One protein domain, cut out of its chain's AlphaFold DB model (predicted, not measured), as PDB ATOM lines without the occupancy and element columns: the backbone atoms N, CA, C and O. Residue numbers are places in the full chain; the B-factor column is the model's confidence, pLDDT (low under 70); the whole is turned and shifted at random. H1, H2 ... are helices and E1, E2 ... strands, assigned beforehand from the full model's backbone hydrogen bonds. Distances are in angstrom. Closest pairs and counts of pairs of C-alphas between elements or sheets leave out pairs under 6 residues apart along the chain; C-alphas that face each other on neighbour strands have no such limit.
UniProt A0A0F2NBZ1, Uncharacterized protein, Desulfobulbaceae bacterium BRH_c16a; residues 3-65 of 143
ATOM      1  N   ALA A   3      -6.458 -47.946  -0.137       86.00
ATOM      2  CA  ALA A   3      -5.486 -46.878   0.067       86.00
ATOM      3  C   ALA A   3      -6.112 -45.741   0.892       86.00
ATOM      4  O   ALA A   3      -7.240 -45.312   0.633       86.00
ATOM      5  N   ARG A   4      -5.387 -45.251   1.899       91.31
ATOM      6  CA  ARG A   4      -5.786 -44.149   2.779       91.31
ATOM      7  C   ARG A   4      -4.790 -43.007   2.659       91.31
ATOM      8  O   ARG A   4      -3.590 -43.208   2.765       91.31
ATOM      9  N   ARG A   5      -5.300 -41.798   2.442       93.56
ATOM     10  CA  ARG A   5      -4.494 -40.576   2.404       93.56
ATOM     11  C   ARG A   5      -4.293 -40.055   3.823       93.56
ATOM     12  O   ARG A   5      -5.270 -39.954   4.565       93.56
ATOM     13  N   ILE A   6      -3.055 -39.731   4.174       92.44
ATOM     14  CA  ILE A   6      -2.677 -39.141   5.457       92.44
ATOM     15  C   ILE A   6      -2.325 -37.676   5.213       92.44
ATOM     16  O   ILE A   6      -1.439 -37.360   4.415       92.44
ATOM     17  N   PHE A   7      -3.037 -36.793   5.905       92.38
ATOM     18  CA  PHE A   7      -2.854 -35.351   5.820       92.38
ATOM     19  C   PHE A   7      -2.158 -34.836   7.079       92.38
ATOM     20  O   PHE A   7      -2.388 -35.352   8.172       92.38
ATOM     21  N   GLY A   8      -1.307 -33.826   6.914       87.44
ATOM     22  CA  GLY A   8      -0.715 -33.093   8.028       87.44
ATOM     23  C   GLY A   8      -1.730 -32.169   8.703       87.44
ATOM     24  O   GLY A   8      -2.845 -31.989   8.211       87.44
ATOM     25  N   ALA A   9      -1.324 -31.541   9.808       83.88
ATOM     26  CA  ALA A   9      -2.173 -30.615  10.564       83.88
ATOM     27  C   ALA A   9      -2.699 -29.443   9.712       83.88
ATOM     28  O   ALA A   9      -3.828 -29.001   9.893       83.88
ATOM     29  N   GLU A  10      -1.911 -28.994   8.735       83.00
ATOM     30  CA  GLU A  10      -2.266 -27.897   7.825       83.00
ATOM     31  C   GLU A  10      -3.079 -28.348   6.596       83.00
ATOM     32  O   GLU A  10      -3.352 -27.560   5.696       83.00
ATOM     33  N   GLY A  11      -3.462 -29.628   6.523       85.75
ATOM     34  CA  GLY A  11      -4.267 -30.172   5.424       85.75
ATOM     35  C   GLY A  11      -3.478 -30.568   4.172       85.75
ATOM     36  O   GLY A  11      -4.078 -31.030   3.200       85.75
ATOM     37  N   PHE A  12      -2.148 -30.453   4.176       88.88
ATOM     38  CA  PHE A  12      -1.304 -30.962   3.089       88.88
ATOM     39  C   PHE A  12      -1.241 -32.492   3.092       88.88
ATOM     40  O   PHE A  12      -1.161 -33.125   4.145       88.88
ATOM     41  N   LEU A  13      -1.265 -33.097   1.902       92.44
ATOM     42  CA  LEU A  13      -1.141 -34.545   1.738       92.44
ATOM     43  C   LEU A  13       0.310 -34.974   1.973       92.44
ATOM     44  O   LEU A  13       1.161 -34.706   1.133       92.44
ATOM     45  N   LEU A  14       0.569 -35.690   3.068       93.69
ATOM     46  CA  LEU A  14       1.911 -36.166   3.406       93.69
ATOM     47  C   LEU A  14       2.231 -37.490   2.718       93.69
ATOM     48  O   LEU A  14       3.305 -37.669   2.150       93.69
ATOM     49  N   THR A  15       1.302 -38.443   2.771       95.31
ATOM     50  CA  THR A  15       1.539 -39.796   2.262       95.31
ATOM     51  C   THR A  15       0.236 -40.531   1.967       95.31
ATOM     52  O   THR A  15      -0.833 -40.182   2.477       95.31
ATOM     53  N   THR A  16       0.323 -41.563   1.132       95.56
ATOM     54  CA  THR A  16      -0.737 -42.556   0.957       95.56
ATOM     55  C   THR A  16      -0.303 -43.882   1.580       95.56
ATOM     56  O   THR A  16       0.737 -44.426   1.228       95.56
ATOM     57  N   LEU A  17      -1.114 -44.403   2.499       95.94
ATOM     58  CA  LEU A  17      -0.961 -45.713   3.123       95.94
ATOM     59  C   LEU A  17      -1.811 -46.744   2.380       95.94
ATOM     60  O   LEU A  17      -3.041 -46.655   2.375       95.94
ATOM     61  N   THR A  18      -1.179 -47.748   1.789       96.50
ATOM     62  CA  THR A  18      -1.874 -48.942   1.297       96.50
ATOM     63  C   THR A  18      -2.054 -49.899   2.463       96.50
ATOM     64  O   THR A  18      -1.078 -50.479   2.921       96.50
ATOM     65  N   VAL A  19      -3.286 -50.038   2.961       96.25
ATOM     66  CA  VAL A  19      -3.569 -50.846   4.156       96.25
ATOM     67  C   VAL A  19      -3.430 -52.331   3.838       96.25
ATOM     68  O   VAL A  19      -4.130 -52.845   2.956       96.25
ATOM     69  N   GLU A  20      -2.556 -53.002   4.582       96.00
ATOM     70  CA  GLU A  20      -2.275 -54.435   4.467       96.00
ATOM     71  C   GLU A  20      -2.822 -55.199   5.677       96.00
ATOM     72  O   GLU A  20      -3.433 -56.256   5.507       96.00
ATOM     73  N   ASP A  21      -2.702 -54.633   6.878       95.44
ATOM     74  CA  ASP A  21      -3.182 -55.225   8.120       95.44
ATOM     75  C   ASP A  21      -3.792 -54.190   9.078       95.44
ATOM     76  O   ASP A  21      -3.495 -52.992   9.069       95.44
ATOM     77  N   ILE A  22      -4.728 -54.671   9.896       96.75
ATOM     78  CA  ILE A  22      -5.367 -53.905  10.965       96.75
ATOM     79  C   ILE A  22      -5.483 -54.835  12.167       96.75
ATOM     80  O   ILE A  22      -6.119 -55.887  12.073       96.75
ATOM     81  N   TRP A  23      -4.891 -54.462  13.300       97.25
ATOM     82  CA  TRP A  23      -4.917 -55.291  14.504       97.25
ATOM     83  C   TRP A  23      -5.068 -54.459  15.772       97.25
ATOM     84  O   TRP A  23      -4.758 -53.270  15.814       97.25
ATOM     85  N   LYS A  24      -5.577 -55.101  16.823       97.38
ATOM     86  CA  LYS A  24      -5.667 -54.518  18.160       97.38
ATOM     87  C   LYS A  24      -4.468 -55.007  18.978       97.38
ATOM     88  O   LYS A  24      -4.422 -56.201  19.281       97.38
ATOM     89  N   PRO A  25      -3.494 -54.146  19.306       96.25
ATOM     90  CA  PRO A  25      -2.346 -54.539  20.116       96.25
ATOM     91  C   PRO A  25      -2.751 -54.776  21.576       96.25
ATOM     92  O   PRO A  25      -3.690 -54.165  22.096       96.25
ATOM     93  N   ASP A  26      -1.997 -55.635  22.260       96.69
ATOM     94  CA  ASP A  26      -1.982 -55.681  23.721       96.69
ATOM     95  C   ASP A  26      -1.029 -54.590  24.226       96.69
ATOM     96  O   ASP A  26       0.186 -54.791  24.307       96.69
ATOM     97  N   LYS A  27      -1.594 -53.418  24.542       95.75
ATOM     98  CA  LYS A  27      -0.820 -52.257  24.998       95.75
ATOM     99  C   LYS A  27      -0.068 -52.516  26.305       95.75
ATOM    100  O   LYS A  27       0.984 -51.923  26.508       95.75
ATOM    101  N   GLN A  28      -0.563 -53.399  27.174       96.00
ATOM    102  CA  GLN A  28       0.126 -53.716  28.425       96.00
ATOM    103  C   GLN A  28       1.390 -54.532  28.153       96.00
ATOM    104  O   GLN A  28       2.457 -54.261  28.712       96.00
ATOM    105  N   LYS A  29       1.294 -55.514  27.252       97.31
ATOM    106  CA  LYS A  29       2.454 -56.283  26.793       97.31
ATOM    107  C   LYS A  29       3.457 -55.409  26.039       97.31
ATOM    108  O   LYS A  29       4.663 -55.567  26.242       97.31
ATOM    109  N   GLU A  30       2.970 -54.502  25.194       96.81
ATOM    110  CA  GLU A  30       3.794 -53.511  24.493       96.81
ATOM    111  C   GLU A  30       4.552 -52.629  25.489       96.81
ATOM    112  O   GLU A  30       5.776 -52.548  25.412       96.81
ATOM    113  N   ALA A  31       3.855 -52.072  26.484       96.56
ATOM    114  CA  ALA A  31       4.450 -51.193  27.483       96.56
ATOM    115  C   ALA A  31       5.604 -51.869  28.238       96.56
ATOM    116  O   ALA A  31       6.719 -51.349  28.276       96.56
ATOM    117  N   LYS A  32       5.379 -53.092  28.739       97.06
ATOM    118  CA  LYS A  32       6.418 -53.864  29.444       97.06
ATOM    119  C   LYS A  32       7.608 -54.205  28.558       97.06
ATOM    120  O   LYS A  32       8.738 -54.177  29.029       97.06
ATOM    121  N   SER A  33       7.360 -54.550  27.296       96.88
ATOM    122  CA  SER A  33       8.417 -55.007  26.386       96.88
ATOM    123  C   SER A  33       9.260 -53.853  25.840       96.88
ATOM    124  O   SER A  33      10.451 -54.040  25.614       96.88
ATOM    125  N   VAL A  34       8.653 -52.684  25.613       95.50
ATOM    126  CA  VAL A  34       9.308 -51.525  24.984       95.50
ATOM    127  C   VAL A  34       9.852 -50.546  26.023       95.50
ATOM    128  O   VAL A  34      10.986 -50.096  25.892       95.50
ATOM    129  N   TYR A  35       9.078 -50.238  27.068       94.12
ATOM    130  CA  TYR A  35       9.431 -49.234  28.082       94.12
ATOM    131  C   TYR A  35       9.879 -49.844  29.416       94.12
ATOM    132  O   TYR A  35      10.242 -49.121  30.339       94.12
ATOM    133  N   GLY A  36       9.832 -51.173  29.554       94.94
ATOM    134  CA  GLY A  36      10.221 -51.878  30.781       94.94
ATOM    135  C   GLY A  36       9.227 -51.752  31.942       94.94
ATOM    136  O   GLY A  36       9.439 -52.358  32.990       94.94
ATOM    137  N   THR A  37       8.133 -51.006  31.773       94.88
ATOM    138  CA  THR A  37       7.068 -50.823  32.768       94.88
ATOM    139  C   THR A  37       5.716 -50.644  32.079       94.88
ATOM    140  O   THR A  37       5.649 -50.167  30.949       94.88
ATOM    141  N   ASP A  38       4.633 -51.038  32.746       95.38
ATOM    142  CA  ASP A  38       3.253 -50.720  32.362       95.38
ATOM    143  C   ASP A  38       2.609 -49.657  33.254       95.38
ATOM    144  O   ASP A  38       1.419 -49.392  33.096       95.38
ATOM    145  N   ASP A  39       3.372 -49.040  34.161       94.38
ATOM    146  CA  ASP A  39       2.877 -47.991  35.050       94.38
ATOM    147  C   ASP A  39       2.940 -46.602  34.373       94.38
ATOM    148  O   ASP A  39       4.039 -46.074  34.149       94.38
ATOM    149  N   PRO A  40       1.785 -45.974  34.062       92.31
ATOM    150  CA  PRO A  40       1.747 -44.649  33.447       92.31
ATOM    151  C   PRO A  40       2.237 -43.529  34.375       92.31
ATOM    152  O   PRO A  40       2.682 -42.499  33.880       92.31
ATOM    153  N   CYS A  41       2.203 -43.710  35.699       92.25
ATOM    154  CA  CYS A  41       2.706 -42.714  36.647       92.25
ATOM    155  C   CYS A  41       4.240 -42.659  36.676       92.25
ATOM    156  O   CYS A  41       4.809 -41.668  37.129       92.25
ATOM    157  N   VAL A  42       4.909 -43.723  36.218       92.00
ATOM    158  CA  VAL A  42       6.370 -43.875  36.291       92.00
ATOM    159  C   VAL A  42       7.053 -43.530  34.968       92.00
ATOM    160  O   VAL A  42       8.213 -43.126  34.980       92.00
ATOM    161  N   HIS A  43       6.365 -43.671  33.827       89.06
ATOM    162  CA  HIS A  43       6.977 -43.464  32.515       89.06
ATOM    163  C   HIS A  43       6.095 -42.626  31.569       89.06
ATOM    164  O   HIS A  43       5.007 -43.071  31.185       89.06
ATOM    165  N   PRO A  44       6.572 -41.465  31.073       90.31
ATOM    166  CA  PRO A  44       5.764 -40.557  30.254       90.31
ATOM    167  C   PRO A  44       5.299 -41.193  28.934       90.31
ATOM    168  O   PRO A  44       4.151 -41.015  28.533       90.31
ATOM    169  N   CYS A  45       6.137 -42.001  28.272       90.62
ATOM    170  CA  CYS A  45       5.717 -42.709  27.054       90.62
ATOM    171  C   CYS A  45       4.642 -43.782  27.306       90.62
ATOM    172  O   CYS A  45       3.822 -44.027  26.424       90.62
ATOM    173  N   VAL A  46       4.593 -44.389  28.500       94.38
ATOM    174  CA  VAL A  46       3.540 -45.356  28.863       94.38
ATOM    175  C   VAL A  46       2.219 -44.627  29.080       94.38
ATOM    176  O   VAL A  46       1.188 -45.062  28.567       94.38
ATOM    177  N   MET A  47       2.255 -43.470  29.746       93.44
ATOM    178  CA  MET A  47       1.096 -42.581  29.842       93.44
ATOM    179  C   MET A  47       0.578 -42.196  28.449       93.44
ATOM    180  O   MET A  47      -0.602 -42.366  28.157       93.44
ATOM    181  N   GLN A  48       1.461 -41.763  27.542       91.94
ATOM    182  CA  GLN A  48       1.069 -41.421  26.169       91.94
ATOM    183  C   GLN A  48       0.490 -42.617  25.395       91.94
ATOM    184  O   GLN A  48      -0.497 -42.451  24.670       91.94
ATOM    185  N   LEU A  49       1.061 -43.816  25.557       93.94
ATOM    186  CA  LEU A  49       0.574 -45.046  24.927       93.94
ATOM    187  C   LEU A  49      -0.867 -45.369  25.345       93.94
ATOM    188  O   LEU A  49      -1.674 -45.793  24.511       93.94
ATOM    189  N   TYR A  50      -1.219 -45.175  26.613       94.06
ATOM    190  CA  TYR A  50      -2.580 -45.436  27.078       94.06
ATOM    191  C   TYR A  50      -3.552 -44.303  26.750       94.06
ATOM    192  O   TYR A  50      -4.644 -44.596  26.258       94.06
ATOM    193  N   ASP A  51      -3.144 -43.046  26.933       93.50
ATOM    194  CA  ASP A  51      -4.049 -41.893  26.869       93.50
ATOM    195  C   ASP A  51      -4.274 -41.362  25.450       93.50
ATOM    196  O   ASP A  51      -5.377 -40.935  25.111       93.50
ATOM    197  N   ARG A  52      -3.227 -41.343  24.613       91.06
ATOM    198  CA  ARG A  52      -3.252 -40.655  23.308       91.06
ATOM    199  C   ARG A  52      -3.280 -41.606  22.122       91.06
ATOM    200  O   ARG A  52      -3.885 -41.292  21.098       91.06
ATOM    201  N   VAL A  53      -2.610 -42.752  22.227       92.69
ATOM    202  CA  VAL A  53      -2.513 -43.693  21.105       92.69
ATOM    203  C   VAL A  53      -3.851 -44.411  20.903       92.69
ATOM    204  O   VAL A  53      -4.490 -44.855  21.857       92.69
ATOM    205  N   GLY A  54      -4.280 -44.573  19.651       93.12
ATOM    206  CA  GLY A  54      -5.518 -45.274  19.305       93.12
ATOM    207  C   GLY A  54      -5.545 -46.745  19.748       93.12
ATOM    208  O   GLY A  54      -4.524 -47.349  20.072       93.12
ATOM    209  N   ALA A  55      -6.739 -47.343  19.771       94.94
ATOM    210  CA  ALA A  55      -6.917 -48.744  20.167       94.94
ATOM    211  C   ALA A  55      -6.541 -49.758  19.071       94.94
ATOM    212  O   ALA A  55      -6.415 -50.940  19.373       94.94
ATOM    213  N   TRP A  56      -6.407 -49.322  17.818       96.50
ATOM    214  CA  TRP A  56      -6.123 -50.171  16.661       96.50
ATOM    215  C   TRP A  56      -4.909 -49.640  15.916       96.50
ATOM    216  O   TRP A  56      -4.801 -48.432  15.705       96.50
ATOM    217  N   TYR A  57      -4.029 -50.546  15.503       96.50
ATOM    218  CA  TYR A  57      -2.891 -50.253  14.644       96.50
ATOM    219  C   TYR A  57      -3.226 -50.652  13.212       96.50
ATOM    220  O   TYR A  57      -3.980 -51.597  12.970       96.50
ATOM    221  N   ILE A  58      -2.700 -49.871  12.276       96.06
ATOM    222  CA  ILE A  58      -2.886 -50.055  10.843       96.06
ATOM    223  C   ILE A  58      -1.491 -50.094  10.241       96.06
ATOM    224  O   ILE A  58      -0.748 -49.118  10.365       96.06
ATOM    225  N   GLY A  59      -1.143 -51.202   9.607       95.44
ATOM    226  CA  GLY A  59       0.116 -51.353   8.905       95.44
ATOM    227  C   GLY A  59      -0.103 -51.500   7.406       95.44
ATOM    228  O   GLY A  59      -1.209 -51.703   6.884       95.44
ATOM    229  N   GLY A  60       0.993 -51.290   6.690       95.56
ATOM    230  CA  GLY A  60       1.020 -51.343   5.244       95.56
ATOM    231  C   GLY A  60       2.042 -50.394   4.646       95.56
ATOM    232  O   GLY A  60       2.769 -49.680   5.342       95.56
ATOM    233  N   ARG A  61       2.108 -50.402   3.319       95.44
ATOM    234  CA  ARG A  61       3.086 -49.626   2.560       95.44
ATOM    235  C   ARG A  61       2.744 -48.139   2.548       95.44
ATOM    236  O   ARG A  61       1.631 -47.763   2.181       95.44
ATOM    237  N   LEU A  62       3.733 -47.304   2.859       95.06
ATOM    238  CA  LEU A  62       3.657 -45.850   2.728       95.06
ATOM    239  C   LEU A  62       4.283 -45.381   1.413       95.06
ATOM    240  O   LEU A  62       5.413 -45.738   1.085       95.06
ATOM    241  N   GLU A  63       3.558 -44.531   0.694       94.88
ATOM    242  CA  GLU A  63       4.045 -43.785  -0.464       94.88
ATOM    243  C   GLU A  63       4.114 -42.303  -0.090       94.88
ATOM    244  O   GLU A  63       3.086 -41.640   0.081       94.88
ATOM    245  N   GLY A  64       5.328 -41.800   0.146       90.75
ATOM    246  CA  GLY A  64       5.564 -40.414   0.552       90.75
ATOM    247  C   GLY A  64       5.266 -39.435  -0.583       90.75
ATOM    248  O   GLY A  64       5.726 -39.631  -1.704       90.75
ATOM    249  N   VAL A  65       4.502 -38.384  -0.284       91.50
ATOM    250  CA  VAL A  65       4.158 -37.301  -1.219       91.50
ATOM    251  C   VAL A  65       4.925 -36.033  -0.857       91.50
ATOM    252  O   VAL A  65       5.607 -35.466  -1.706       91.50
TER     253      VAL A  65
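This is residues 3 to 65 of the 143 residues of an uncharacterized protein of Desulfobulbaceae bacterium BRH_c16a (UniProt A0A0F2NBZ1). A strongly twisted ribbon of three antiparallel strands makes one end, and a hairpin of two helices, H1 and H2, makes a head at the other, joined to it by residues 24 to 26 and 52 to 56. The printed part has 63 residues, with named elements in the order E1, E2, H1, H2, E3 and sheet order E1, E2, E3; the class is mixed, helices and strands. It is loose, with a radius of gyration of the C-alphas of 14.6 A and spans of 38 by 26 by 15 A.

E1, residues 3 to 7, begins at C-alpha 3 (-5.486, -46.878, 0.067). E2, residues 13 to 23, is 24.7 A long and bends by 80 degrees at residue 20. H1 is residues 27 to 35 and H2 residues 44 to 51. E3, residues 57 to 64, 19.2 A long, bends by 69 degrees at residue 61 and ends at C-alpha 64 (5.564, -40.414, 0.552).

E1 and E2 form a hairpin, with N 4 and O 17 within hydrogen-bond range at 2.8 A. E2 and E3 are antiparallel, with N 18 and O 61 at 2.8 A. H1 and H2 touch, closest at the C-alphas of Ala 31 and Val 46, 6.1 A, with a shallow tilt of 14 degrees, opposite ways. Neither helix is on the sheet. In both, every O i to N i+4 pair is within hydrogen-bond range.

The C-alphas farthest apart, of Cys 41 and Val 65, are 38.3 A apart. The printed part has no cut and no long link, and no printed residue is under 70 in pLDDT.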